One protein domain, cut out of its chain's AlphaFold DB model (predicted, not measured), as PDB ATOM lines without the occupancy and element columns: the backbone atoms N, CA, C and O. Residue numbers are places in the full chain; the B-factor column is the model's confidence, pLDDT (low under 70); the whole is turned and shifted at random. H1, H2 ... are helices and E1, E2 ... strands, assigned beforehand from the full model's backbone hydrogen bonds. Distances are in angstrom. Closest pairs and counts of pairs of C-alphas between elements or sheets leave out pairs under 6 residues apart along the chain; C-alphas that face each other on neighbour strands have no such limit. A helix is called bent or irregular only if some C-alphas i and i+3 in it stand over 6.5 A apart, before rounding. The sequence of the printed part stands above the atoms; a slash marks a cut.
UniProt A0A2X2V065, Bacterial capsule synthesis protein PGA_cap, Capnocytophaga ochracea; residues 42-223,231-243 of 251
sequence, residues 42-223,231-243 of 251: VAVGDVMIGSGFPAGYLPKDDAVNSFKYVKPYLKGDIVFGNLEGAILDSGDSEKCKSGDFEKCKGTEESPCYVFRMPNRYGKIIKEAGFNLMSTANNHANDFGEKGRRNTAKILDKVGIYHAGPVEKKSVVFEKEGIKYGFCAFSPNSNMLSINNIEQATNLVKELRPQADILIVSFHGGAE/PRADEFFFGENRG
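AT A GLANCE: This is residues 42 to 223 and 231 to 243 of the 251 residues of the protein "Bacterial capsule synthesis protein PGA_cap" of Capnocytophaga ochracea (UniProt A0A2X2V065). Two small sheets, E1 to E4 and E5 to E7, are partly face to face as a loose sandwich; H4 covers the face of E5 to E7 turned away from the other sheet, and H2 and H3 graze the sheet E1 to E4. A long loop reaches from the sandwich to H1, far out at one end. The printed part has 195 residues, in the order E1 E2 H1 H2 E3 H3 E4 E5 E6 H4 E7; under half of them are in named elements, and the class is mixed, helices and strands. The first sheet, E1 E2 E3 E4, is parallel and the second, E5 E6 E7, is mixed. The whole is compact, with a radius of gyration of the C-alphas of 16.9 A and spans of 53 by 38 by 31 A.

IN THESE COORDINATES: E1, residues 42 to 47, begins with C-alpha 42 at (51.705, 34.734, 23.536). E2 is residues 78 to 83, 15.0 A long, H1 residues 98 to 103, H2 residues 121 to 128 and E3 residues 132 to 134. H3, residues 144 to 157, is 20.2 A long, and E4 is residues 161 to 163. E5 is residues 170 to 175, 16.3 A, and E6 residues 178 to 185, 23.5 A. H4, residues 197 to 210, is 20.6 A long and only just irregular: C-alphas 206 and 209 are 6.9 A apart. E7, residues 213 to 218, ends with C-alpha 218 at (44.297, 32.849, 9.385).

HOW THE PARTS SIT: E1 and E2 are parallel, with N 44 and O 80 3.0 A apart; E2 and E3 have N 83 and O 134 at 2.8 A, and E3 and E4 have N 133 and O 161 at 2.8 A. H3 only grazes this sheet with residues 151 to 156; the C-alphas of Leu 155 and Tyr 161 are its closest to E4, 6.9 A. The two sheets form a sandwich, face to face, with strands at 11 degrees; the closest C-alphas of E4 and E6 are those of Ala 163 and Cys 183, 5.7 A. E5 and E6 are an antiparallel hairpin, with N 173 and O 180 at 2.9 A; E6 and E7 are parallel, with N 215 and O 181 at 2.8 A. H4 is on this twisted sheet, making two layers, helix over sheet, at a height of 9.3 A; it lies over E6 and E7 and runs along the strands, at 9 degrees to E6 on the local plane. Its closest C-alphas to E6 are those of Leu 207 and Gly 181, 6.3 A. E2, H1 H2, E3; E3, H3, E4; and E6, H4, E7 are strand-helix-strand units, parallel neighbours joined through helices, with right-handed crossovers. Every O i to N i+4 pair is within hydrogen-bond range in H2 and H3, 8 of 10 in H4, and 0 of 2 in H1, where 1 of 3 O i to N i+3 pairs is.

THE WHOLE: The C-alphas farthest apart, those of Gly 106 and Gly 177, are 55.1 A apart. Residues 224 to 230 are not printed, and C-alphas 223 and 231 are 12.6 A apart across the cut. The links E1 to E2, E2 to H1, H1 to H2 and E6 to H4 are long. The mean pLDDT of the printed part is 91.4; residues 98 to 99, 101 to 111, 223 and 238 are under 70.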
ATOM      1  N   VAL A  42      53.032  34.354  23.041       98.06
ATOM      2  CA  VAL A  42      51.705  34.734  23.536       98.06
ATOM      3  C   VAL A  42      50.879  35.162  22.336       98.06
ATOM      4  O   VAL A  42      51.260  36.093  21.634       98.06
ATOM      5  N   ALA A  43      49.760  34.489  22.092       97.06
ATOM      6  CA  ALA A  43      48.863  34.796  20.987       97.06
ATOM      7  C   ALA A  43      47.470  35.128  21.523       97.06
ATOM      8  O   ALA A  43      46.915  34.379  22.328       97.06
ATOM      9  N   VAL A  44      46.910  36.241  21.062       96.56
ATOM     10  CA  VAL A  44      45.508  36.610  21.284       96.56
ATOM     11  C   VAL A  44      44.780  36.692  19.943       96.56
ATOM     12  O   VAL A  44      45.413  36.686  18.887       96.56
ATOM     13  N   GLY A  45      43.449  36.735  19.992       94.38
ATOM     14  CA  GLY A  45      42.622  36.942  18.805       94.38
ATOM     15  C   GLY A  45      42.588  38.407  18.372       94.38
ATOM     16  O   GLY A  45      43.598  39.116  18.398       94.38
ATOM     17  N   ASP A  46      41.397  38.851  17.998       96.56
ATOM     18  CA  ASP A  46      41.155  40.183  17.462       96.56
ATOM     19  C   ASP A  46      41.414  41.285  18.494       96.56
ATOM     20  O   ASP A  46      40.919  41.275  19.624       96.56
ATOM     21  N   VAL A  47      42.192  42.275  18.074       97.75
ATOM     22  CA  VAL A  47      42.545  43.477  18.816       97.75
ATOM     23  C   VAL A  47      41.831  44.652  18.155       97.75
ATOM     24  O   VAL A  47      42.355  45.288  17.242       97.75
ATOM     25  N   MET A  48      40.628  44.941  18.649       94.31
ATOM     26  CA  MET A  48      39.813  46.097  18.268       94.31
ATOM     27  C   MET A  48      39.550  46.937  19.519       94.31
ATOM     28  O   MET A  48      38.802  46.537  20.410       94.31
ATOM     29  N   ILE A  49      40.216  48.087  19.629       94.38
ATOM     30  CA  ILE A  49      40.154  48.925  20.840       94.38
ATOM     31  C   ILE A  49      38.931  49.860  20.831       94.38
ATOM     32  O   ILE A  49      38.468  50.326  21.872       94.38
ATOM     33  N   GLY A  50      38.422  50.159  19.641       92.56
ATOM     34  CA  GLY A  50      37.281  51.027  19.388       92.56
ATOM     35  C   GLY A  50      37.311  51.539  17.952       92.56
ATOM     36  O   GLY A  50      38.273  51.302  17.217       92.56
ATOM     37  N   SER A  51      36.282  52.290  17.565       93.12
ATOM     38  CA  SER A  51      36.203  52.888  16.230       93.12
ATOM     39  C   SER A  51      35.929  54.389  16.293       93.12
ATOM     40  O   SER A  51      35.052  54.862  17.012       93.12
ATOM     41  N   GLY A  52      36.699  55.151  15.523       91.31
ATOM     42  CA  GLY A  52      36.485  56.571  15.263       91.31
ATOM     43  C   GLY A  52      35.567  56.824  14.065       91.31
ATOM     44  O   GLY A  52      35.420  57.978  13.662       91.31
ATOM     45  N   PHE A  53      35.002  55.773  13.461       89.38
ATOM     46  CA  PHE A  53      34.051  55.879  12.358       89.38
ATOM     47  C   PHE A  53      32.981  54.766  12.414       89.38
ATOM     48  O   PHE A  53      33.338  53.594  12.302       89.38
ATOM     49  N   PRO A  54      31.687  55.118  12.520       85.06
ATOM     50  CA  PRO A  54      31.188  56.455  12.856       85.06
ATOM     51  C   PRO A  54      31.746  56.946  14.208       85.06
ATOM     52  O   PRO A  54      32.302  56.176  14.989       85.06
ATOM     53  N   ALA A  55      31.689  58.254  14.461       85.62
ATOM     54  CA  ALA A  55      32.225  58.821  15.698       85.62
ATOM     55  C   ALA A  55      31.440  58.340  16.937       85.62
ATOM     56  O   ALA A  55      30.269  57.986  16.837       85.62
ATOM     57  N   GLY A  56      32.078  58.377  18.113       86.25
ATOM     58  CA  GLY A  56      31.435  58.067  19.401       86.25
ATOM     59  C   GLY A  56      31.753  56.688  19.990       86.25
ATOM     60  O   GLY A  56      31.391  56.437  21.135       86.25
ATOM     61  N   TYR A  57      32.483  55.832  19.267       90.19
ATOM     62  CA  TYR A  57      32.830  54.467  19.702       90.19
ATOM     63  C   TYR A  57      34.301  54.305  20.122       90.19
ATOM     64  O   TYR A  57      34.816  53.187  20.196       90.19
ATOM     65  N   LEU A  58      35.002  55.410  20.389       94.94
ATOM     66  CA  LEU A  58      36.337  55.372  20.988       94.94
ATOM     67  C   LEU A  58      36.229  55.345  22.523       94.94
ATOM     68  O   LEU A  58      35.349  56.009  23.079       94.94
ATOM     69  N   PRO A  59      37.124  54.626  23.228       95.38
ATOM     70  CA  PRO A  59      37.202  54.680  24.683       95.38
ATOM     71  C   PRO A  59      37.350  56.113  25.207       95.38
ATOM     72  O   PRO A  59      38.066  56.929  24.629       95.38
ATOM     73  N   LYS A  60      36.698  56.409  26.339       95.44
ATOM     74  CA  LYS A  60      36.678  57.756  26.943       95.44
ATOM     75  C   LYS A  60      38.064  58.274  27.330       95.44
ATOM     76  O   LYS A  60      38.287  59.477  27.313       95.44
ATOM     77  N   ASP A  61      38.967  57.373  27.701       96.38
ATOM     78  CA  ASP A  61      40.350  57.674  28.075       96.38
ATOM     79  C   ASP A  61      41.317  57.564  26.891       96.38
ATOM     80  O   ASP A  61      42.520  57.429  27.092       96.38
ATOM     81  N   ASP A  62      40.789  57.577  25.665       95.44
ATOM     82  CA  ASP A  62      41.575  57.502  24.440       95.44
ATOM     83  C   ASP A  62      42.470  56.254  24.369       95.44
ATOM     84  O   ASP A  62      43.617  56.293  23.927       95.44
ATOM     85  N   ALA A  63      41.921  55.136  24.851       95.88
ATOM     86  CA  ALA A  63      42.530  53.812  24.896       95.88
ATOM     87  C   ALA A  63      43.739  53.638  25.828       95.88
ATOM     88  O   ALA A  63      44.313  52.546  25.883       95.88
ATOM     89  N   VAL A  64      44.119  54.663  26.597       95.44
ATOM     90  CA  VAL A  64      45.306  54.632  27.468       95.44
ATOM     91  C   VAL A  64      45.298  53.420  28.405       95.44
ATOM     92  O   VAL A  64      46.331  52.778  28.597       95.44
ATOM     93  N   ASN A  65      44.136  53.049  28.952       96.06
ATOM     94  CA  ASN A  65      44.004  51.919  29.869       96.06
ATOM     95  C   ASN A  65      43.385  50.662  29.248       96.06
ATOM     96  O   ASN A  65      43.088  49.725  29.991       96.06
ATOM     97  N   SER A  66      43.212  50.586  27.924       95.69
ATOM     98  CA  SER A  66      42.511  49.466  27.273       95.69
ATOM     99  C   SER A  66      43.127  48.099  27.575       95.69
ATOM    100  O   SER A  66      42.406  47.112  27.685       95.69
ATOM    101  N   PHE A  67      44.444  48.039  27.790       96.88
ATOM    102  CA  PHE A  67      45.152  46.791  28.082       96.88
ATOM    103  C   PHE A  67      45.542  46.617  29.552       96.88
ATOM    104  O   PHE A  67      46.210  45.638  29.873       96.88
ATOM    105  N   LYS A  68      45.162  47.517  30.474       96.94
ATOM    106  CA  LYS A  68      45.743  47.548  31.835       96.94
ATOM    107  C   LYS A  68      45.677  46.208  32.579       96.94
ATOM    108  O   LYS A  68      46.635  45.839  33.247       96.94
ATOM    109  N   TYR A  69      44.573  45.473  32.431       96.94
ATOM    110  CA  TYR A  69      44.347  44.209  33.134       96.94
ATOM    111  C   TYR A  69      45.006  43.012  32.445       96.94
ATOM    112  O   TYR A  69      45.339  42.037  33.109       96.94
ATOM    113  N   VAL A  70      45.219  43.089  31.128       96.19
ATOM    114  CA  VAL A  70      45.795  41.989  30.339       96.19
ATOM    115  C   VAL A  70      47.294  42.153  30.093       96.19
ATOM    116  O   VAL A  70      47.995  41.169  29.887       96.19
ATOM    117  N   LYS A  71      47.817  43.380  30.191       96.19
ATOM    118  CA  LYS A  71      49.230  43.729  29.994       96.19
ATOM    119  C   LYS A  71      50.210  42.856  30.797       96.19
ATOM    120  O   LYS A  71      51.255  42.521  30.245       96.19
ATOM    121  N   PRO A  72      49.927  42.424  32.044       97.38
ATOM    122  CA  PRO A  72      50.808  41.489  32.748       97.38
ATOM    123  C   PRO A  72      51.005  40.138  32.042       97.38
ATOM    124  O   PRO A  72      52.070  39.547  32.206       97.38
ATOM    125  N   TYR A  73      50.020  39.688  31.256       97.31
ATOM    126  CA  TYR A  73      50.026  38.422  30.511       97.31
ATOM    127  C   TYR A  73      50.561  38.561  29.078       97.31
ATOM    128  O   TYR A  73      50.928  37.569  28.459       97.31
ATOM    129  N   LEU A  74      50.650  39.785  28.550       97.81
ATOM    130  CA  LEU A  74      51.192  40.088  27.220       97.81
ATOM    131  C   LEU A  74      52.726  40.182  27.256       97.81
ATOM    132  O   LEU A  74      53.318  41.207  26.919       97.81
ATOM    133  N   LYS A  75      53.379  39.112  27.721       96.56
ATOM    134  CA  LYS A  75      54.837  39.023  27.871       96.56
ATOM    135  C   LYS A  75      55.355  37.730  27.257       96.56
ATOM    136  O   LYS A  75      54.986  36.646  27.689       96.56
ATOM    137  N   GLY A  76      56.248  37.856  26.287       95.62
ATOM    138  CA  GLY A  76      56.871  36.728  25.608       95.62
ATOM    139  C   GLY A  76      57.896  37.204  24.589       95.62
ATOM    140  O   GLY A  76      58.092  38.407  24.395       95.62
ATOM    141  N   ASP A  77      58.544  36.255  23.927       96.38
ATOM    142  CA  ASP A  77      59.454  36.539  22.823       96.38
ATOM    143  C   ASP A  77      58.695  37.111  21.634       96.38
ATOM    144  O   ASP A  77      59.120  38.115  21.058       96.38
ATOM    145  N   ILE A  78      57.538  36.512  21.351       98.31
ATOM    146  CA  ILE A  78      56.538  36.992  20.407       98.31
ATOM    147  C   ILE A  78      55.231  37.207  21.168       98.31
ATOM    148  O   ILE A  78      54.746  36.311  21.856       98.31
ATOM    149  N   VAL A  79      54.660  38.397  21.026       98.69
ATOM    150  CA  VAL A  79      53.320  38.741  21.499       98.69
ATOM    151  C   VAL A  79      52.513  39.123  20.265       98.69
ATOM    152  O   VAL A  79      52.686  40.207  19.697       98.69
ATOM    153  N   PHE A  80      51.694  38.172  19.834       98.75
ATOM    154  CA  PHE A  80      50.903  38.187  18.616       98.75
ATOM    155  C   PHE A  80      49.450  38.591  18.890       98.75
ATOM    156  O   PHE A  80      48.858  38.142  19.873       98.75
ATOM    157  N   GLY A  81      48.860  39.366  17.979       98.50
ATOM    158  CA  GLY A  81      47.413  39.573  17.879       98.50
ATOM    159  C   GLY A  81      46.956  39.729  16.427       98.50
ATOM    160  O   GLY A  81      47.778  39.911  15.526       98.50
ATOM    161  N   ASN A  82      45.646  39.678  16.188       98.56
ATOM    162  CA  ASN A  82      45.055  40.087  14.913       98.56
ATOM    163  C   ASN A  82      44.525  41.519  15.037       98.56
ATOM    164  O   ASN A  82      43.626  41.779  15.826       98.56
ATOM    165  N   LEU A  83      45.099  42.476  14.310       98.50
ATOM    166  CA  LEU A  83      44.657  43.867  14.358       98.50
ATOM    167  C   LEU A  83      43.383  44.033  13.524       98.50
ATOM    168  O   LEU A  83      43.439  44.163  12.300       98.50
ATOM    169  N   GLU A  84      42.246  44.041  14.205       96.81
ATOM    170  CA  GLU A  84      40.923  43.999  13.593       96.81
ATOM    171  C   GLU A  84      40.446  45.416  13.236       96.81
ATOM    172  O   GLU A  84      39.911  46.156  14.069       96.81
ATOM    173  N   GLY A  85      40.711  45.823  11.991       95.19
ATOM    174  CA  GLY A  85      40.398  47.151  11.460       95.19
ATOM    175  C   GLY A  85      41.596  47.907  10.890       95.19
ATOM    176  O   GLY A  85      42.719  47.408  10.816       95.19
ATOM    177  N   ALA A  86      41.354  49.154  10.483       97.06
ATOM    178  CA  ALA A  86      42.386  50.043   9.962       97.06
ATOM    179  C   ALA A  86      42.841  51.052  11.022       97.06
ATOM    180  O   ALA A  86      42.021  51.660  11.713       97.06
ATOM    181  N   ILE A  87      44.145  51.313  11.096       98.25
ATOM    182  CA  ILE A  87      44.677  52.485  11.789       98.25
ATOM    183  C   ILE A  87      44.700  53.648  10.791       98.25
ATOM    184  O   ILE A  87      45.442  53.603   9.808       98.25
ATOM    185  N   LEU A  88      43.875  54.673  11.018       97.81
ATOM    186  CA  LEU A  88      43.732  55.853  10.163       97.81
ATOM    187  C   LEU A  88      43.019  57.005  10.903       97.81
ATOM    188  O   LEU A  88      41.914  56.837  11.412       97.81
ATOM    189  N   ASP A  89      43.591  58.214  10.906       96.88
ATOM    190  CA  ASP A  89      42.999  59.369  11.618       96.88
ATOM    191  C   ASP A  89      41.724  59.927  10.969       96.88
ATOM    192  O   ASP A  89      40.847  60.435  11.675       96.88
ATOM    193  N   SER A  90      41.581  59.819   9.643       93.50
ATOM    194  CA  SER A  90      40.432  60.365   8.909       93.50
ATOM    195  C   SER A  90      40.192  59.700   7.552       93.50
ATOM    196  O   SER A  90      41.111  59.192   6.897       93.50
ATOM    197  N   GLY A  91      38.942  59.764   7.103       88.56
ATOM    198  CA  GLY A  91      38.465  59.191   5.850       88.56
ATOM    199  C   GLY A  91      37.152  58.451   6.056       88.56
ATOM    200  O   GLY A  91      36.869  57.982   7.164       88.56
ATOM    201  N   ASP A  92      36.384  58.361   4.980       87.69
ATOM    202  CA  ASP A  92      35.143  57.600   4.940       87.69
ATOM    203  C   ASP A  92      35.421  56.134   4.611       87.69
ATOM    204  O   ASP A  92      36.446  55.792   4.016       87.69
ATOM    205  N   SER A  93      34.504  55.265   5.027       89.56
ATOM    206  CA  SER A  93      34.584  53.846   4.706       89.56
ATOM    207  C   SER A  93      34.374  53.615   3.209       89.56
ATOM    208  O   SER A  93      33.476  54.185   2.591       89.56
ATOM    209  N   GLU A  94      35.172  52.723   2.627       89.19
ATOM    210  CA  GLU A  94      34.923  52.226   1.270       89.19
ATOM    211  C   GLU A  94      33.890  51.092   1.267       89.19
ATOM    212  O   GLU A  94      33.156  50.937   0.285       89.19
ATOM    213  N   LYS A  95      33.792  50.365   2.390       85.44
ATOM    214  CA  LYS A  95      32.855  49.259   2.635       85.44
ATOM    215  C   LYS A  95      31.421  49.733   2.852       85.44
ATOM    216  O   LYS A  95      30.505  49.143   2.291       85.44
ATOM    217  N   CYS A  96      31.226  50.789   3.638       82.81
ATOM    218  CA  CYS A  96      29.900  51.271   4.028       82.81
ATOM    219  C   CYS A  96      29.639  52.649   3.433       82.81
ATOM    220  O   CYS A  96      30.469  53.548   3.569       82.81
ATOM    221  N   LYS A  97      28.488  52.844   2.785       75.19
ATOM    222  CA  LYS A  97      28.118  54.153   2.237       75.19
ATOM    223  C   LYS A  97      27.425  54.990   3.307       75.19
ATOM    224  O   LYS A  97      26.783  54.464   4.209       75.19
ATOM    225  N   SER A  98      27.504  56.315   3.192       63.69
ATOM    226  CA  SER A  98      26.918  57.253   4.163       63.69
ATOM    227  C   SER A  98      25.417  57.020   4.387       63.69
ATOM    228  O   SER A  98      24.925  57.176   5.499       63.69
ATOM    229  N   GLY A  99      24.701  56.577   3.348       64.25
ATOM    230  CA  GLY A  99      23.287  56.212   3.440       64.25
ATOM    231  C   GLY A  99      23.004  54.933   4.233       64.25
ATOM    232  O   GLY A  99      21.865  54.727   4.628       64.25
ATOM    233  N   ASP A 100      23.998  54.078   4.489       70.88
ATOM    234  CA  ASP A 100      23.811  52.869   5.293       70.88
ATOM    235  C   ASP A 100      23.706  53.213   6.781       70.88
ATOM    236  O   ASP A 100      22.823  52.702   7.455       70.88
ATOM    237  N   PHE A 101      24.501  54.161   7.284       69.31
ATOM    238  CA  PHE A 101      24.429  54.577   8.692       69.31
ATOM    239  C   PHE A 101      23.117  55.291   9.050       69.31
ATOM    240  O   PHE A 101      22.643  55.176  10.178       69.31
ATOM    241  N   GLU A 102      22.495  55.995   8.100       67.75
ATOM    242  CA  GLU A 102      21.202  56.660   8.324       67.75
ATOM    243  C   GLU A 102      20.025  55.668   8.389       67.75
ATOM    244  O   GLU A 102      19.047  55.937   9.083       67.75
ATOM    245  N   LYS A 103      20.118  54.493   7.741       64.12
ATOM    246  CA  LYS A 103      19.036  53.482   7.722       64.12
ATOM    247  C   LYS A 103      18.723  52.885   9.095       64.12
ATOM    248  O   LYS A 103      17.610  52.410   9.297       64.12
ATOM    249  N   CYS A 104      19.681  52.900  10.014       59.97
ATOM    250  CA  CYS A 104      19.547  52.275  11.332       59.97
ATOM    251  C   CYS A 104      19.785  53.262  12.481       59.97
ATOM    252  O   CYS A 104      20.105  52.895  13.611       59.97
ATOM    253  N   LYS A 105      19.635  54.556  12.204       62.78
ATOM    254  CA  LYS A 105      19.760  55.598  13.216       62.78
ATOM    255  C   LYS A 105      18.639  55.447  14.249       62.78
ATOM    256  O   LYS A 105      17.472  55.650  13.933       62.78
ATOM    257  N   GLY A 106      19.002  55.098  15.483       59.00
ATOM    258  CA  GLY A 106      18.054  54.877  16.583       59.00
ATOM    259  C   GLY A 106      17.656  53.415  16.814       59.00
ATOM    260  O   GLY A 106      16.807  53.167  17.666       59.00
ATOM    261  N   THR A 107      18.265  52.457  16.110       61.44
ATOM    262  CA  THR A 107      18.160  51.023  16.423       61.44
ATOM    263  C   THR A 107      19.473  50.509  17.028       61.44
ATOM    264  O   THR A 107      20.523  51.133  16.884       61.44
ATOM    265  N   GLU A 108      19.430  49.371  17.729       59.41
ATOM    266  CA  GLU A 108      20.647  48.690  18.219       59.41
ATOM    267  C   GLU A 108      21.412  47.956  17.101       59.41
ATOM    268  O   GLU A 108      22.506  47.436  17.316       59.41
ATOM    269  N   GLU A 109      20.854  47.912  15.891       59.22
ATOM    270  CA  GLU A 109      21.428  47.219  14.744       59.22
ATOM    271  C   GLU A 109      22.268  48.189  13.907       59.22
ATOM    272  O   GLU A 109      21.761  49.205  13.449       59.22
ATOM    273  N   SER A 110      23.542  47.876  13.650       65.19
ATOM    274  CA  SER A 110      24.292  48.550  12.583       65.19
ATOM    275  C   SER A 110      24.182  47.727  11.299       65.19
ATOM    276  O   SER A 110      24.501  46.536  11.325       65.19
ATOM    277  N   PRO A 111      23.816  48.327  10.152       66.81
ATOM    278  CA  PRO A 111      23.779  47.613   8.884       66.81
ATOM    279  C   PRO A 111      25.194  47.378   8.349       66.81
ATOM    280  O   PRO A 111      25.372  46.641   7.383       66.81
ATOM    281  N   CYS A 112      26.203  48.026   8.945       79.50
ATOM    282  CA  CYS A 112      27.570  47.979   8.471       79.50
ATOM    283  C   CYS A 112      28.571  48.224   9.610       79.50
ATOM    284  O   CYS A 112      28.618  49.301  10.210       79.50
ATOM    285  N   TYR A 113      29.385  47.215   9.916       85.56
ATOM    286  CA  TYR A 113      30.438  47.310  10.928       85.56
ATOM    287  C   TYR A 113      31.737  47.797  10.289       85.56
ATOM    288  O   TYR A 113      32.209  47.209   9.308       85.56
ATOM    289  N   VAL A 114      32.304  48.864  10.859       90.31
ATOM    290  CA  VAL A 114      33.517  49.526  10.373       90.31
ATOM    291  C   VAL A 114      34.447  49.850  11.527       90.31
ATOM    292  O   VAL A 114      34.029  50.490  12.495       90.31
ATOM    293  N   PHE A 115      35.721  49.485  11.403       94.62
ATOM    294  CA  PHE A 115      36.711  49.703  12.454       94.62
ATOM    295  C   PHE A 115      37.842  50.617  11.986       94.62
ATOM    296  O   PHE A 115      38.691  50.244  11.173       94.62
ATOM    297  N   ARG A 116      37.852  51.843  12.530       95.69
ATOM    298  CA  ARG A 116      38.906  52.838  12.316       95.69
ATOM    299  C   ARG A 116      39.528  53.286  13.624       95.69
ATOM    300  O   ARG A 116      38.960  54.112  14.334       95.69
ATOM    301  N   MET A 117      40.723  52.808  13.918       97.38
ATOM    302  CA  MET A 117      41.484  53.247  15.081       97.38
ATOM    303  C   MET A 117      42.361  54.461  14.728       97.38
ATOM    304  O   MET A 117      42.937  54.505  13.642       97.38
ATOM    305  N   PRO A 118      42.502  55.464  15.607       97.94
ATOM    306  CA  PRO A 118      43.388  56.597  15.348       97.94
ATOM    307  C   PRO A 118      44.869  56.199  15.311       97.94
ATOM    308  O   PRO A 118      45.288  55.263  15.990       97.94
ATOM    309  N   ASN A 119      45.703  56.966  14.603       98.50
ATOM    310  CA  ASN A 119      47.136  56.685  14.428       98.50
ATOM    311  C   ASN A 119      47.890  56.508  15.752       98.50
ATOM    312  O   ASN A 119      48.794  55.680  15.861       98.50
ATOM    313  N   ARG A 120      47.503  57.271  16.777       97.44
ATOM    314  CA  ARG A 120      48.110  57.206  18.114       97.44
ATOM    315  C   ARG A 120      47.933  55.844  18.800       97.44
ATOM    316  O   ARG A 120      48.753  55.499  19.648       97.44
ATOM    317  N   TYR A 121      46.953  55.032  18.393       98.25
ATOM    318  CA  TYR A 121      46.713  53.715  18.993       98.25
ATOM    319  C   TYR A 121      47.821  52.713  18.671       98.25
ATOM    320  O   TYR A 121      48.041  51.797  19.458       98.25
ATOM    321  N   GLY A 122      48.605  52.924  17.605       98.38
ATOM    322  CA  GLY A 122      49.795  52.107  17.347       98.38
ATOM    323  C   GLY A 122      50.766  52.096  18.534       98.38
ATOM    324  O   GLY A 122      51.288  51.045  18.901       98.38
ATOM    325  N   LYS A 123      50.955  53.246  19.199       98.31
ATOM    326  CA  LYS A 123      51.809  53.344  20.392       98.31
ATOM    327  C   LYS A 123      51.207  52.586  21.577       98.31
ATOM    328  O   LYS A 123      51.931  51.866  22.250       98.31
ATOM    329  N   ILE A 124      49.896  52.692  21.782       98.19
ATOM    330  CA  ILE A 124      49.176  51.994  22.859       98.19
ATOM    331  C   ILE A 124      49.305  50.476  22.696       98.19
ATOM    332  O   ILE A 124      49.618  49.768  23.651       98.19
ATOM    333  N   ILE A 125      49.137  49.979  21.469       98.44
ATOM    334  CA  ILE A 125      49.315  48.565  21.125       98.44
ATOM    335  C   ILE A 125      50.757  48.123  21.410       98.44
ATOM    336  O   ILE A 125      50.977  47.112  22.075       98.44
ATOM    337  N   LYS A 126      51.755  48.900  20.973       98.31
ATOM    338  CA  LYS A 126      53.164  48.594  21.252       98.31
ATOM    339  C   LYS A 126      53.453  48.547  22.753       98.31
ATOM    340  O   LYS A 126      54.093  47.615  23.234       98.31
ATOM    341  N   GLU A 127      52.961  49.528  23.503       98.00
ATOM    342  CA  GLU A 127      53.145  49.634  24.953       98.00
ATOM    343  C   GLU A 127      52.396  48.556  25.741       98.00
ATOM    344  O   GLU A 127      52.754  48.289  26.892       98.00
ATOM    345  N   ALA A 128      51.373  47.930  25.158       98.06
ATOM    346  CA  ALA A 128      50.708  46.771  25.740       98.06
ATOM    347  C   ALA A 128      51.584  45.508  25.709       98.06
ATOM    348  O   ALA A 128      51.366  44.620  26.526       98.06
ATOM    349  N   GLY A 129      52.586  45.456  24.825       98.06
ATOM    350  CA  GLY A 129      53.539  44.349  24.702       98.06
ATOM    351  C   GLY A 129      53.568  43.703  23.318       98.06
ATOM    352  O   GLY A 129      54.476  42.922  23.046       98.06
ATOM    353  N   PHE A 130      52.627  44.042  22.428       98.75
ATOM    354  CA  PHE A 130      52.558  43.460  21.088       98.75
ATOM    355  C   PHE A 130      53.798  43.785  20.256       98.75
ATOM    356  O   PHE A 130      54.282  44.922  20.213       98.75
ATOM    357  N   ASN A 131      54.304  42.771  19.561       98.62
ATOM    358  CA  ASN A 131      55.445  42.902  18.660       98.62
ATOM    359  C   ASN A 131      55.235  42.226  17.298       98.62
ATOM    360  O   ASN A 131      56.034  42.464  16.394       98.62
ATOM    361  N   LEU A 132      54.144  41.474  17.130       98.81
ATOM    362  CA  LEU A 132      53.719  40.885  15.869       98.81
ATOM    363  C   LEU A 132      52.200  41.051  15.706       98.81
ATOM    364  O   LEU A 132      51.451  40.787  16.642       98.81
ATOM    365  N   MET A 133      51.739  41.473  14.531       98.75
ATOM    366  CA  MET A 133      50.313  41.619  14.225       98.75
ATOM    367  C   MET A 133      49.944  40.966  12.892       98.75
ATOM    368  O   MET A 133      50.571  41.233  11.866       98.75
ATOM    369  N   SER A 134      48.874  40.171  12.883       98.62
ATOM    370  CA  SER A 134      48.121  39.940  11.647       98.62
ATOM    371  C   SER A 134      47.372  41.217  11.285       98.62
ATOM    372  O   SER A 134      46.815  41.884  12.154       98.62
ATOM    373  N   THR A 135      47.351  41.550  10.000       98.25
ATOM    374  CA  THR A 135      46.427  42.542   9.432       98.25
ATOM    375  C   THR A 135      45.605  41.928   8.295       98.25
ATOM    376  O   THR A 135      45.180  42.645   7.392       98.25
ATOM    377  N   ALA A 136      45.454  40.597   8.285       97.19
ATOM    378  CA  ALA A 136      44.550  39.872   7.397       97.19
ATOM    379  C   ALA A 136      43.273  39.509   8.155       97.19
ATOM    380  O   ALA A 136      43.269  38.561   8.932       97.19
ATOM    381  N   ASN A 137      42.214  40.269   7.902       96.06
ATOM    382  CA  ASN A 137      40.876  40.055   8.445       96.06
ATOM    383  C   ASN A 137      39.836  40.768   7.570       96.06
ATOM    384  O   ASN A 137      40.170  41.445   6.590       96.06
ATOM    385  N   ASN A 138      38.564  40.620   7.920       93.12
ATOM    386  CA  ASN A 138      37.436  41.203   7.198       93.12
ATOM    387  C   ASN A 138      37.290  42.719   7.359       93.12
ATOM    388  O   ASN A 138      36.575  43.333   6.566       93.12
ATOM    389  N   HIS A 139      37.980  43.329   8.321       95.94
ATOM    390  CA  HIS A 139      37.944  44.770   8.557       95.94
ATOM    391  C   HIS A 139      39.190  45.520   8.063       95.94
ATOM    392  O   HIS A 139      39.199  46.749   7.967       95.94
ATOM    393  N   ALA A 140      40.234  44.807   7.646       96.06
ATOM    394  CA  ALA A 140      41.476  45.402   7.169       96.06
ATOM    395  C   ALA A 140      41.305  46.239   5.881       96.06
ATOM    396  O   ALA A 140      42.100  47.143   5.624       96.06
ATOM    397  N   ASN A 141      40.261  45.985   5.080       95.50
ATOM    398  CA  ASN A 141      39.928  46.760   3.875       95.50
ATOM    399  C   ASN A 141      38.753  47.748   4.069       95.50
ATOM    400  O   ASN A 141      38.244  48.307   3.101       95.50
ATOM    401  N   ASP A 142      38.324  48.016   5.303       95.06
ATOM    402  CA  ASP A 142      37.187  48.910   5.578       95.06
ATOM    403  C   ASP A 142      37.364  50.339   5.007       95.06
ATOM    404  O   ASP A 142      36.378  51.008   4.677       95.06
ATOM    405  N   PHE A 143      38.618  50.793   4.881       95.56
ATOM    406  CA  PHE A 143      39.036  52.120   4.388       95.56
ATOM    407  C   PHE A 143      39.972  52.030   3.177       95.56
ATOM    408  O   PHE A 143      40.845  52.886   2.989       95.56
ATOM    409  N   GLY A 144      39.848  50.950   2.404       95.62
ATOM    410  CA  GLY A 144      40.599  50.785   1.172       95.62
ATOM    411  C   GLY A 144      42.108  50.682   1.356       95.62
ATOM    412  O   GLY A 144      42.645  50.428   2.442       95.62
ATOM    413  N   GLU A 145      42.815  50.906   0.249       96.38
ATOM    414  CA  GLU A 145      44.281  50.889   0.203       96.38
ATOM    415  C   GLU A 145      44.883  51.922   1.164       96.38
ATOM    416  O   GLU A 145      45.873  51.640   1.843       96.38
ATOM    417  N   LYS A 146      44.253  53.097   1.290       96.81
ATOM    418  CA  LYS A 146      44.700  54.151   2.209       96.81
ATOM    419  C   LYS A 146      44.732  53.645   3.652       96.81
ATOM    420  O   LYS A 146      45.728  53.864   4.346       96.81
ATOM    421  N   GLY A 147      43.677  52.954   4.090       97.56
ATOM    422  CA  GLY A 147      43.602  52.332   5.410       97.56
ATOM    423  C   GLY A 147      44.700  51.294   5.625       97.56
ATOM    424  O   GLY A 147      45.449  51.390   6.599       97.56
ATOM    425  N   ARG A 148      44.867  50.352   4.688       98.06
ATOM    426  CA  ARG A 148      45.892  49.295   4.788       98.06
ATOM    427  C   ARG A 148      47.309  49.850   4.828       98.06
ATOM    428  O   ARG A 148      48.091  49.495   5.710       98.06
ATOM    429  N   ARG A 149      47.645  50.764   3.918       98.00
ATOM    430  CA  ARG A 149      48.991  51.350   3.832       98.00
ATOM    431  C   ARG A 149      49.318  52.221   5.032       98.00
ATOM    432  O   ARG A 149      50.450  52.186   5.512       98.00
ATOM    433  N   ASN A 150      48.350  52.980   5.544       98.69
ATOM    434  CA  ASN A 150      48.573  53.754   6.757       98.69
ATOM    435  C   ASN A 150      48.714  52.847   7.987       98.69
ATOM    436  O   ASN A 150      49.594  53.087   8.808       98.69
ATOM    437  N   THR A 151      47.937  51.766   8.068       98.62
ATOM    438  CA  THR A 151      48.086  50.752   9.124       98.62
ATOM    439  C   THR A 151      49.493  50.170   9.128       98.62
ATOM    440  O   THR A 151      50.167  50.224  10.155       98.62
ATOM    441  N   ALA A 152      49.979  49.728   7.966       98.69
ATOM    442  CA  ALA A 152      51.344  49.241   7.805       98.69
ATOM    443  C   ALA A 152      52.383  50.276   8.262       98.69
ATOM    444  O   ALA A 152      53.220  49.996   9.115       98.69
ATOM    445  N   LYS A 153      52.259  51.516   7.775       98.75
ATOM    446  CA  LYS A 153      53.148  52.625   8.142       98.75
ATOM    447  C   LYS A 153      53.194  52.866   9.653       98.75
ATOM    448  O   LYS A 153      54.265  53.146  10.188       98.75
ATOM    449  N   ILE A 154      52.051  52.827  10.342       98.88
ATOM    450  CA  ILE A 154      52.004  53.058  11.789       98.88
ATOM    451  C   ILE A 154      52.624  51.889  12.553       98.88
ATOM    452  O   ILE A 154      53.408  52.150  13.464       98.88
ATOM    453  N   LEU A 155      52.334  50.640  12.176       98.81
ATOM    454  CA  LEU A 155      52.929  49.453  12.799       98.81
ATOM    455  C   LEU A 155      54.452  49.427  12.626       98.81
ATOM    456  O   LEU A 155      55.170  49.274  13.615       98.81
ATOM    457  N   ASP A 156      54.941  49.703  11.415       98.75
ATOM    458  CA  ASP A 156      56.374  49.836  11.136       98.75
ATOM    459  C   ASP A 156      56.997  50.962  11.987       98.75
ATOM    460  O   ASP A 156      58.034  50.766  12.620       98.75
ATOM    461  N   LYS A 157      56.330  52.123  12.100       98.75
ATOM    462  CA  LYS A 157      56.804  53.266  12.905       98.75
ATOM    463  C   LYS A 157      56.960  52.935  14.393       98.75
ATOM    464  O   LYS A 157      57.843  53.494  15.041       98.75
ATOM    465  N   VAL A 158      56.103  52.079  14.953       98.75
ATOM    466  CA  VAL A 158      56.181  51.670  16.370       98.75
ATOM    467  C   VAL A 158      56.972  50.372  16.580       98.75
ATOM    468  O   VAL A 158      57.074  49.887  17.708       98.75
ATOM    469  N   GLY A 159      57.549  49.807  15.515       98.38
ATOM    470  CA  GLY A 159      58.349  48.586  15.572       98.38
ATOM    471  C   GLY A 159      57.523  47.346  15.915       98.38
ATOM    472  O   GLY A 159      57.916  46.566  16.789       98.38
ATOM    473  N   ILE A 160      56.350  47.199  15.297       98.88
ATOM    474  CA  ILE A 160      55.539  45.977  15.322       98.88
ATOM    475  C   ILE A 160      55.650  45.323  13.948       98.88
ATOM    476  O   ILE A 160      55.280  45.926  12.941       98.88
ATOM    477  N   TYR A 161      56.137  44.084  13.904       98.81
ATOM    478  CA  TYR A 161      56.141  43.299  12.674       98.81
ATOM    479  C   TYR A 161      54.709  42.954  12.279       98.81
ATOM    480  O   TYR A 161      53.866  42.709  13.141       98.81
ATOM    481  N   HIS A 162      54.414  42.926  10.984       98.75
ATOM    482  CA  HIS A 162      53.063  42.623  10.531       98.75
ATOM    483  C   HIS A 162      53.031  42.106   9.094       98.75
ATOM    484  O   HIS A 162      53.929  42.400   8.297       98.75
ATOM    485  N   ALA A 163      51.981  41.352   8.774       98.50
ATOM    486  CA  ALA A 163      51.702  40.830   7.440       98.50
ATOM    487  C   ALA A 163      50.215  40.468   7.279       98.50
ATOM    488  O   ALA A 163      49.472  40.390   8.262       98.50
ATOM    489  N   GLY A 164      49.796  40.220   6.038       96.69
ATOM    490  CA  GLY A 164      48.472  39.683   5.710       96.69
ATOM    491  C   GLY A 164      47.889  40.210   4.393       96.69
ATOM    492  O   GLY A 164      47.506  39.413   3.534       96.69
ATOM    493  N   PRO A 165      47.852  41.539   4.193       96.88
ATOM    494  CA  PRO A 165      47.412  42.139   2.945       96.88
ATOM    495  C   PRO A 165      48.290  41.769   1.753       96.88
ATOM    496  O   PRO A 165      49.474  41.456   1.901       96.88
ATOM    497  N   VAL A 166      47.732  41.881   0.547       95.69
ATOM    498  CA  VAL A 166      48.447  41.601  -0.712       95.69
ATOM    499  C   VAL A 166      49.712  42.446  -0.897       95.69
ATOM    500  O   VAL A 166      50.644  41.998  -1.566       95.69
ATOM    501  N   GLU A 167      49.771  43.630  -0.282       95.75
ATOM    502  CA  GLU A 167      50.920  44.537  -0.304       95.75
ATOM    503  C   GLU A 167      52.075  44.072   0.604       95.75
ATOM    504  O   GLU A 167      53.229  44.407   0.348       95.75
ATOM    505  N   LYS A 168      51.784  43.298   1.660       97.12
ATOM    506  CA  LYS A 168      52.772  42.760   2.615       97.12
ATOM    507  C   LYS A 168      52.343  41.365   3.070       97.12
ATOM    508  O   LYS A 168      51.881  41.149   4.190       97.12
ATOM    509  N   LYS A 169      52.488  40.421   2.140       97.38
ATOM    510  CA  LYS A 169      52.065  39.012   2.244       97.38
ATOM    511  C   LYS A 169      52.697  38.267   3.419       97.38
ATOM    512  O   LYS A 169      52.086  37.372   3.999       97.38
ATOM    513  N   SER A 170      53.928  38.630   3.748       98.44
ATOM    514  CA  SER A 170      54.726  37.996   4.784       98.44
ATOM    515  C   SER A 170      55.771  38.961   5.335       98.44
ATOM    516  O   SER A 170      56.024  40.029   4.770       98.44
ATOM    517  N   VAL A 171      56.383  38.578   6.449       98.62
ATOM    518  CA  VAL A 171      57.558  39.243   7.011       98.62
ATOM    519  C   VAL A 171      58.507  38.191   7.577       98.62
ATOM    520  O   VAL A 171      58.066  37.225   8.197       98.62
ATOM    521  N   VAL A 172      59.807  38.381   7.357       98.62
ATOM    522  CA  VAL A 172      60.874  37.607   8.001       98.62
ATOM    523  C   VAL A 172      61.720  38.581   8.808       98.62
ATOM    524  O   VAL A 172      62.080  39.648   8.311       98.62
ATOM    525  N   PHE A 173      61.999  38.252  10.062       98.12
ATOM    526  CA  PHE A 173      62.763  39.099  10.972       98.12
ATOM    527  C   PHE A 173      63.569  38.258  11.958       98.12
ATOM    528  O   PHE A 173      63.256  37.095  12.193       98.12
ATOM    529  N   GLU A 174      64.604  38.849  12.548       96.19
ATOM    530  CA  GLU A 174      65.452  38.183  13.535       96.19
ATOM    531  C   GLU A 174      65.313  38.864  14.897       96.19
ATOM    532  O   GLU A 174      65.341  40.094  14.997       96.19
ATOM    533  N   LYS A 175      65.157  38.067  15.955       92.12
ATOM    534  CA  LYS A 175      65.130  38.536  17.342       92.12
ATOM    535  C   LYS A 175      65.932  37.570  18.198       92.12
ATOM    536  O   LYS A 175      65.667  36.377  18.185       92.12
ATOM    537  N   GLU A 176      66.905  38.102  18.938       90.25
ATOM    538  CA  GLU A 176      67.756  37.314  19.848       90.25
ATOM    539  C   GLU A 176      68.458  36.130  19.142       90.25
ATOM    540  O   GLU A 176      68.608  35.055  19.714       90.25
ATOM    541  N   GLY A 177      68.878  36.329  17.884       90.75
ATOM    542  CA  GLY A 177      69.562  35.312  17.074       90.75
ATOM    543  C   GLY A 177      68.648  34.253  16.447       90.75
ATOM    544  O   GLY A 177      69.154  33.316  15.839       90.75
ATOM    545  N   ILE A 178      67.324  34.380  16.589       94.75
ATOM    546  CA  ILE A 178      66.331  33.455  16.027       94.75
ATOM    547  C   ILE A 178      65.578  34.149  14.898       94.75
ATOM    548  O   ILE A 178      65.060  35.258  15.073       94.75
ATOM    549  N   LYS A 179      65.485  33.489  13.743       97.38
ATOM    550  CA  LYS A 179      64.739  33.973  12.581       97.38
ATOM    551  C   LYS A 179      63.288  33.524  12.651       97.38
ATOM    552  O   LYS A 179      62.980  32.332  12.671       97.38
ATOM    553  N   TYR A 180      62.390  34.494  12.618       98.31
ATOM    554  CA  TYR A 180      60.951  34.306  12.579       98.31
ATOM    555  C   TYR A 180      60.424  34.650  11.192       98.31
ATOM    556  O   TYR A 180      60.749  35.696  10.636       98.31
ATOM    557  N   GLY A 181      59.578  33.783  10.653       98.56
ATOM    558  CA  GLY A 181      58.752  34.051   9.486       98.56
ATOM    559  C   GLY A 181      57.303  34.197   9.923       98.56
ATOM    560  O   GLY A 181      56.849  33.485  10.818       98.56
ATOM    561  N   PHE A 182      56.565  35.101   9.291       98.75
ATOM    562  CA  PHE A 182      55.142  35.276   9.543       98.75
ATOM    563  C   PHE A 182      54.369  35.519   8.248       98.75
ATOM    564  O   PHE A 182      54.779  36.335   7.420       98.75
ATOM    565  N   CYS A 183      53.233  34.841   8.096       98.50
ATOM    566  CA  CYS A 183      52.223  35.130   7.082       98.50
ATOM    567  C   CYS A 183      50.813  34.955   7.658       98.50
ATOM    568  O   CYS A 183      50.598  34.191   8.606       98.50
ATOM    569  N   ALA A 184      49.856  35.685   7.085       97.69
ATOM    570  CA  ALA A 184      48.467  35.649   7.512       97.69
ATOM    571  C   ALA A 184      47.505  35.637   6.321       97.69
ATOM    572  O   ALA A 184      47.810  36.194   5.265       97.69
ATOM    573  N   PHE A 185      46.345  35.010   6.506       96.75
ATOM    574  CA  PHE A 185      45.363  34.766   5.451       96.75
ATOM    575  C   PHE A 185      43.951  35.165   5.895       96.75
ATOM    576  O   PHE A 185      43.608  35.020   7.061       96.75
ATOM    577  N   SER A 186      43.117  35.630   4.966       94.69
ATOM    578  CA  SER A 186      41.696  35.933   5.193       94.69
ATOM    579  C   SER A 186      40.945  35.789   3.873       94.69
ATOM    580  O   SER A 186      41.497  36.157   2.837       94.69
ATOM    581  N   PRO A 187      39.694  35.306   3.841       90.94
ATOM    582  CA  PRO A 187      38.933  35.135   2.599       90.94
ATOM    583  C   PRO A 187      38.541  36.466   1.931       90.94
ATOM    584  O   PRO A 187      38.000  36.462   0.828       90.94
ATOM    585  N   ASN A 188      38.790  37.594   2.596       91.94
ATOM    586  CA  ASN A 188      38.303  38.914   2.222       91.94
ATOM    587  C   ASN A 188      39.166  39.599   1.155       91.94
ATOM    588  O   ASN A 188      40.326  39.261   0.919       91.94
ATOM    589  N   SER A 189      38.577  40.611   0.519       88.69
ATOM    590  CA  SER A 189      39.242  41.408  -0.516       88.69
ATOM    591  C   SER A 189      40.571  42.015  -0.044       88.69
ATOM    592  O   SER A 189      40.703  42.477   1.088       88.69
ATOM    593  N   ASN A 190      41.552  42.054  -0.953       94.94
ATOM    594  CA  ASN A 190      42.910  42.563  -0.715       94.94
ATOM    595  C   ASN A 190      43.718  41.803   0.356       94.94
ATOM    596  O   ASN A 190      44.747  42.301   0.815       94.94
ATOM    597  N   MET A 191      43.299  40.583   0.694       95.62
ATOM    598  CA  MET A 191      44.043  39.635   1.525       95.62
ATOM    599  C   MET A 191      44.440  38.403   0.706       95.62
ATOM    600  O   MET A 191      43.896  38.142  -0.369       95.62
ATOM    601  N   LEU A 192      45.391  37.622   1.221       93.62
ATOM    602  CA  LEU A 192      45.643  36.276   0.710       93.62
ATOM    603  C   LEU A 192      44.523  35.342   1.183       93.62
ATOM    604  O   LEU A 192      44.343  35.147   2.386       93.62
ATOM    605  N   SER A 193      43.771  34.772   0.242       93.00
ATOM    606  CA  SER A 193      42.575  33.992   0.566       93.00
ATOM    607  C   SER A 193      42.910  32.633   1.171       93.00
ATOM    608  O   SER A 193      43.641  31.848   0.568       93.00
ATOM    609  N   ILE A 194      42.278  32.308   2.303       89.75
ATOM    610  CA  ILE A 194      42.316  30.962   2.904       89.75
ATOM    611  C   ILE A 194      41.709  29.884   1.998       89.75
ATOM    612  O   ILE A 194      42.037  28.713   2.141       89.75
ATOM    613  N   ASN A 195      40.853  30.269   1.046       88.62
ATOM    614  CA  ASN A 195      40.238  29.339   0.099       88.62
ATOM    615  C   ASN A 195      41.169  29.020  -1.081       88.62
ATOM    616  O   ASN A 195      40.950  28.051  -1.804       88.62
ATOM    617  N   ASN A 196      42.233  29.807  -1.275       91.88
ATOM    618  CA  ASN A 196      43.276  29.515  -2.250       91.88
ATOM    619  C   ASN A 196      44.403  28.711  -1.581       91.88
ATOM    620  O   ASN A 196      45.482  29.226  -1.282       91.88
ATOM    621  N   ILE A 197      44.124  27.429  -1.335       88.62
ATOM    622  CA  ILE A 197      45.034  26.512  -0.631       88.62
ATOM    623  C   ILE A 197      46.385  26.389  -1.341       88.62
ATOM    624  O   ILE A 197      47.415  26.285  -0.676       88.62
ATOM    625  N   GLU A 198      46.408  26.434  -2.675       91.94
ATOM    626  CA  GLU A 198      47.651  26.397  -3.447       91.94
ATOM    627  C   GLU A 198      48.519  27.628  -3.157       91.94
ATOM    628  O   GLU A 198      49.688  27.485  -2.793       91.94
ATOM    629  N   GLN A 199      47.945  28.834  -3.234       93.50
ATOM    630  CA  GLN A 199      48.652  30.075  -2.913       93.50
ATOM    631  C   GLN A 199      49.155  30.081  -1.463       93.50
ATOM    632  O   GLN A 199      50.309  30.442  -1.223       93.50
ATOM    633  N   ALA A 200      48.321  29.654  -0.511       92.06
ATOM    634  CA  ALA A 200      48.710  29.564   0.892       92.06
ATOM    635  C   ALA A 200      49.872  28.578   1.096       92.06
ATOM    636  O   ALA A 200      50.877  28.912   1.725       92.06
ATOM    637  N   THR A 201      49.779  27.391   0.493       92.31
ATOM    638  CA  THR A 201      50.814  26.352   0.575       92.31
ATOM    639  C   THR A 201      52.127  26.812  -0.056       92.31
ATOM    640  O   THR A 201      53.193  26.565   0.507       92.31
ATOM    641  N   ASN A 202      52.075  27.491  -1.203       96.31
ATOM    642  CA  ASN A 202      53.266  27.992  -1.888       96.31
ATOM    643  C   ASN A 202      53.989  29.055  -1.056       96.31
ATOM    644  O   ASN A 202      55.204  28.958  -0.892       96.31
ATOM    645  N   LEU A 203      53.257  29.995  -0.447       96.94
ATOM    646  CA  LEU A 203      53.854  30.999   0.437       96.94
ATOM    647  C   LEU A 203      54.482  30.366   1.689       96.94
ATOM    648  O   LEU A 203      55.584  30.733   2.088       96.94
ATOM    649  N   VAL A 204      53.818  29.382   2.301       96.25
ATOM    650  CA  VAL A 204      54.376  28.652   3.453       96.25
ATOM    651  C   VAL A 204      55.660  27.913   3.064       96.25
ATOM    652  O   VAL A 204      56.648  27.981   3.795       96.25
ATOM    653  N   LYS A 205      55.683  27.247   1.902       97.25
ATOM    654  CA  LYS A 205      56.883  26.569   1.378       97.25
ATOM    655  C   LYS A 205      58.027  27.544   1.101       97.25
ATOM    656  O   LYS A 205      59.169  27.213   1.396       97.25
ATOM    657  N   GLU A 206      57.724  28.725   0.568       97.56
ATOM    658  CA  GLU A 206      58.701  29.786   0.314       97.56
ATOM    659  C   GLU A 206      59.334  30.308   1.613       97.56
ATOM    660  O   GLU A 206      60.548  30.502   1.678       97.56
ATOM    661  N   LEU A 207      58.530  30.507   2.663       97.56
ATOM    662  CA  LEU A 207      58.988  31.066   3.941       97.56
ATOM    663  C   LEU A 207      59.692  30.046   4.836       97.56
ATOM    664  O   LEU A 207      60.594  30.414   5.588       97.56
ATOM    665  N   ARG A 208      59.300  28.768   4.770       97.25
ATOM    666  CA  ARG A 208      59.820  27.718   5.657       97.25
ATOM    667  C   ARG A 208      61.355  27.638   5.735       97.25
ATOM    668  O   ARG A 208      61.825  27.475   6.860       97.25
ATOM    669  N   PRO A 209      62.134  27.728   4.635       97.81
ATOM    670  CA  PRO A 209      63.598  27.675   4.704       97.81
ATOM    671  C   PRO A 209      64.256  28.982   5.178       97.81
ATOM    672  O   PRO A 209      65.459  28.993   5.421       97.81
ATOM    673  N   GLN A 210      63.509  30.084   5.292       97.81
ATOM    674  CA  GLN A 210      64.045  31.404   5.652       97.81
ATOM    675  C   GLN A 210      63.990  31.687   7.160       97.81
ATOM    676  O   GLN A 210      64.575  32.668   7.623       97.81
ATOM    677  N   ALA A 211      63.280  30.851   7.918       97.31
ATOM    678  CA  ALA A 211      63.011  31.054   9.332       97.31
ATOM    679  C   ALA A 211      63.209  29.770  10.142       97.31
ATOM    680  O   ALA A 211      62.835  28.675   9.713       97.31
ATOM    681  N   ASP A 212      63.718  29.931  11.359       96.00
ATOM    682  CA  ASP A 212      63.767  28.870  12.361       96.00
ATOM    683  C   ASP A 212      62.344  28.547  12.836       96.00
ATOM    684  O   ASP A 212      61.959  27.379  12.939       96.00
ATOM    685  N   ILE A 213      61.530  29.594  13.031       96.56
ATOM    686  CA  ILE A 213      60.127  29.510  13.445       96.56
ATOM    687  C   ILE A 213      59.246  30.218  12.421       96.56
ATOM    688  O   ILE A 213      59.346  31.427  12.231       96.56
ATOM    689  N   LEU A 214      58.337  29.474  11.794       98.12
ATOM    690  CA  LEU A 214      57.313  30.028  10.912       98.12
ATOM    691  C   LEU A 214      55.966  30.063  11.640       98.12
ATOM    692  O   LEU A 214      55.418  29.020  11.992       98.12
ATOM    693  N   ILE A 215      55.436  31.264  11.848       98.00
ATOM    694  CA  ILE A 215      54.113  31.505  12.420       98.00
ATOM    695  C   ILE A 215      53.135  31.729  11.266       98.00
ATOM    696  O   ILE A 215      53.339  32.604  10.426       98.00
ATOM    697  N   VAL A 216      52.058  30.948  11.236       96.88
ATOM    698  CA  VAL A 216      50.993  31.072  10.237       96.88
ATOM    699  C   VAL A 216      49.691  31.399  10.954       96.88
ATOM    700  O   VAL A 216      49.307  30.696  11.886       96.88
ATOM    701  N   SER A 217      49.017  32.465  10.528       96.38
ATOM    702  CA  SER A 217      47.711  32.873  11.054       96.38
ATOM    703  C   SER A 217      46.658  32.868   9.951       96.38
ATOM    704  O   SER A 217      46.968  33.083   8.781       96.38
ATOM    705  N   PHE A 218      45.401  32.629  10.304       93.81
ATOM    706  CA  PHE A 218      44.297  32.849   9.385       93.81
ATOM    707  C   PHE A 218      43.068  33.376  10.120       93.81
ATOM    708  O   PHE A 218      42.795  32.974  11.251       93.81
ATOM    709  N   HIS A 219      42.330  34.250   9.446       92.06
ATOM    710  CA  HIS A 219      41.044  34.783   9.868       92.06
ATOM    711  C   HIS A 219      39.952  34.133   9.023       92.06
ATOM    712  O   HIS A 219      39.900  34.309   7.806       92.06
ATOM    713  N   GLY A 220      39.122  33.308   9.648       86.19
ATOM    714  CA  GLY A 220      38.127  32.477   8.978       86.19
ATOM    715  C   GLY A 220      37.090  31.962   9.970       86.19
ATOM    716  O   GLY A 220      37.204  32.191  11.171       86.19
ATOM    717  N   GLY A 221      36.082  31.262   9.462       80.31
ATOM    718  CA  GLY A 221      34.913  30.854  10.235       80.31
ATOM    719  C   GLY A 221      33.818  31.921  10.283       80.31
ATOM    720  O   GLY A 221      34.029  33.081   9.911       80.31
ATOM    721  N   ALA A 222      32.612  31.513  10.676       74.88
ATOM    722  CA  ALA A 222      31.484  32.425  10.800       74.88
ATOM    723  C   ALA A 222      31.563  33.224  12.110       74.88
ATOM    724  O   ALA A 222      31.983  32.713  13.145       74.88
ATOM    725  N   GLU A 223      31.113  34.479  12.084       69.25
ATOM    726  CA  GLU A 223      31.131  35.371  13.248       69.25
ATOM    727  C   GLU A 223      29.756  35.429  13.943       69.25
ATOM    728  O   GLU A 223      28.714  35.083  13.375       69.25
ATOM    729  N   PRO A 231      32.546  24.030  12.892       72.50
ATOM    730  CA  PRO A 231      31.977  22.847  12.267       72.50
ATOM    731  C   PRO A 231      32.999  22.142  11.360       72.50
ATOM    732  O   PRO A 231      34.002  22.709  10.929       72.50
ATOM    733  N   ARG A 232      32.726  20.876  11.024       75.81
ATOM    734  CA  ARG A 232      33.459  20.125   9.984       75.81
ATOM    735  C   ARG A 232      32.879  20.413   8.592       75.81
ATOM    736  O   ARG A 232      32.504  19.485   7.884       75.81
ATOM    737  N   ALA A 233      32.720  21.687   8.259       77.50
ATOM    738  CA  ALA A 233      32.153  22.158   6.998       77.50
ATOM    739  C   ALA A 233      32.673  23.568   6.693       77.50
ATOM    740  O   ALA A 233      33.224  24.216   7.583       77.50
ATOM    741  N   ASP A 234      32.480  24.028   5.457       75.38
ATOM    742  CA  ASP A 234      32.689  25.435   5.114       75.38
ATOM    743  C   ASP A 234      31.730  26.318   5.914       75.38
ATOM    744  O   ASP A 234      30.528  26.050   6.004       75.38
ATOM    745  N   GLU A 235      32.266  27.393   6.477       77.50
ATOM    746  CA  GLU A 235      31.481  28.413   7.153       77.50
ATOM    747  C   GLU A 235      31.244  29.601   6.223       77.50
ATOM    748  O   GLU A 235      32.132  30.007   5.479       77.50
ATOM    749  N   PHE A 236      30.047  30.184   6.279       76.62
ATOM    750  CA  PHE A 236      29.699  31.372   5.502       76.62
ATOM    751  C   PHE A 236      29.255  32.503   6.426       76.62
ATOM    752  O   PHE A 236      28.509  32.275   7.379       76.62
ATOM    753  N   PHE A 237      29.663  33.736   6.122       72.19
ATOM    754  CA  PHE A 237      29.224  34.925   6.855       72.19
ATOM    755  C   PHE A 237      29.025  36.102   5.898       72.19
ATOM    756  O   PHE A 237      29.896  36.386   5.083       72.19
ATOM    757  N   PHE A 238      27.847  36.738   5.942       68.50
ATOM    758  CA  PHE A 238      27.423  37.773   4.979       68.50
ATOM    759  C   PHE A 238      27.665  37.408   3.495       68.50
ATOM    760  O   PHE A 238      28.007  38.258   2.679       68.50
ATOM    761  N   GLY A 239      27.477  36.133   3.131       71.25
ATOM    762  CA  GLY A 239      27.670  35.633   1.761       71.25
ATOM    763  C   GLY A 239      29.122  35.316   1.382       71.25
ATOM    764  O   GLY A 239      29.364  34.791   0.297       71.25
ATOM    765  N   GLU A 240      30.086  35.568   2.265       70.31
ATOM    766  CA  GLU A 240      31.491  35.210   2.066       70.31
ATOM    767  C   GLU A 240      31.734  33.758   2.492       70.31
ATOM    768  O   GLU A 240      31.337  33.374   3.592       70.31
ATOM    769  N   ASN A 241      32.428  32.961   1.667       80.00
ATOM    770  CA  ASN A 241      32.955  31.663   2.100       80.00
ATOM    771  C   ASN A 241      34.151  31.907   3.034       80.00
ATOM    772  O   ASN A 241      35.235  32.290   2.586       80.00
ATOM    773  N   ARG A 242      33.941  31.688   4.331       78.31
ATOM    774  CA  ARG A 242      34.922  31.848   5.408       78.31
ATOM    775  C   ARG A 242      35.737  30.577   5.685       78.31
ATOM    776  O   ARG A 242      36.476  30.541   6.667       78.31
ATOM    777  N   GLY A 243      35.658  29.596   4.787       72.50
ATOM    778  CA  GLY A 243      36.481  28.394   4.736       72.50
ATOM    779  C   GLY A 243      36.056  27.302   5.717       72.50
ATOM    780  O   GLY A 243      35.338  27.540   6.688       72.50
TER     781      GLY A 243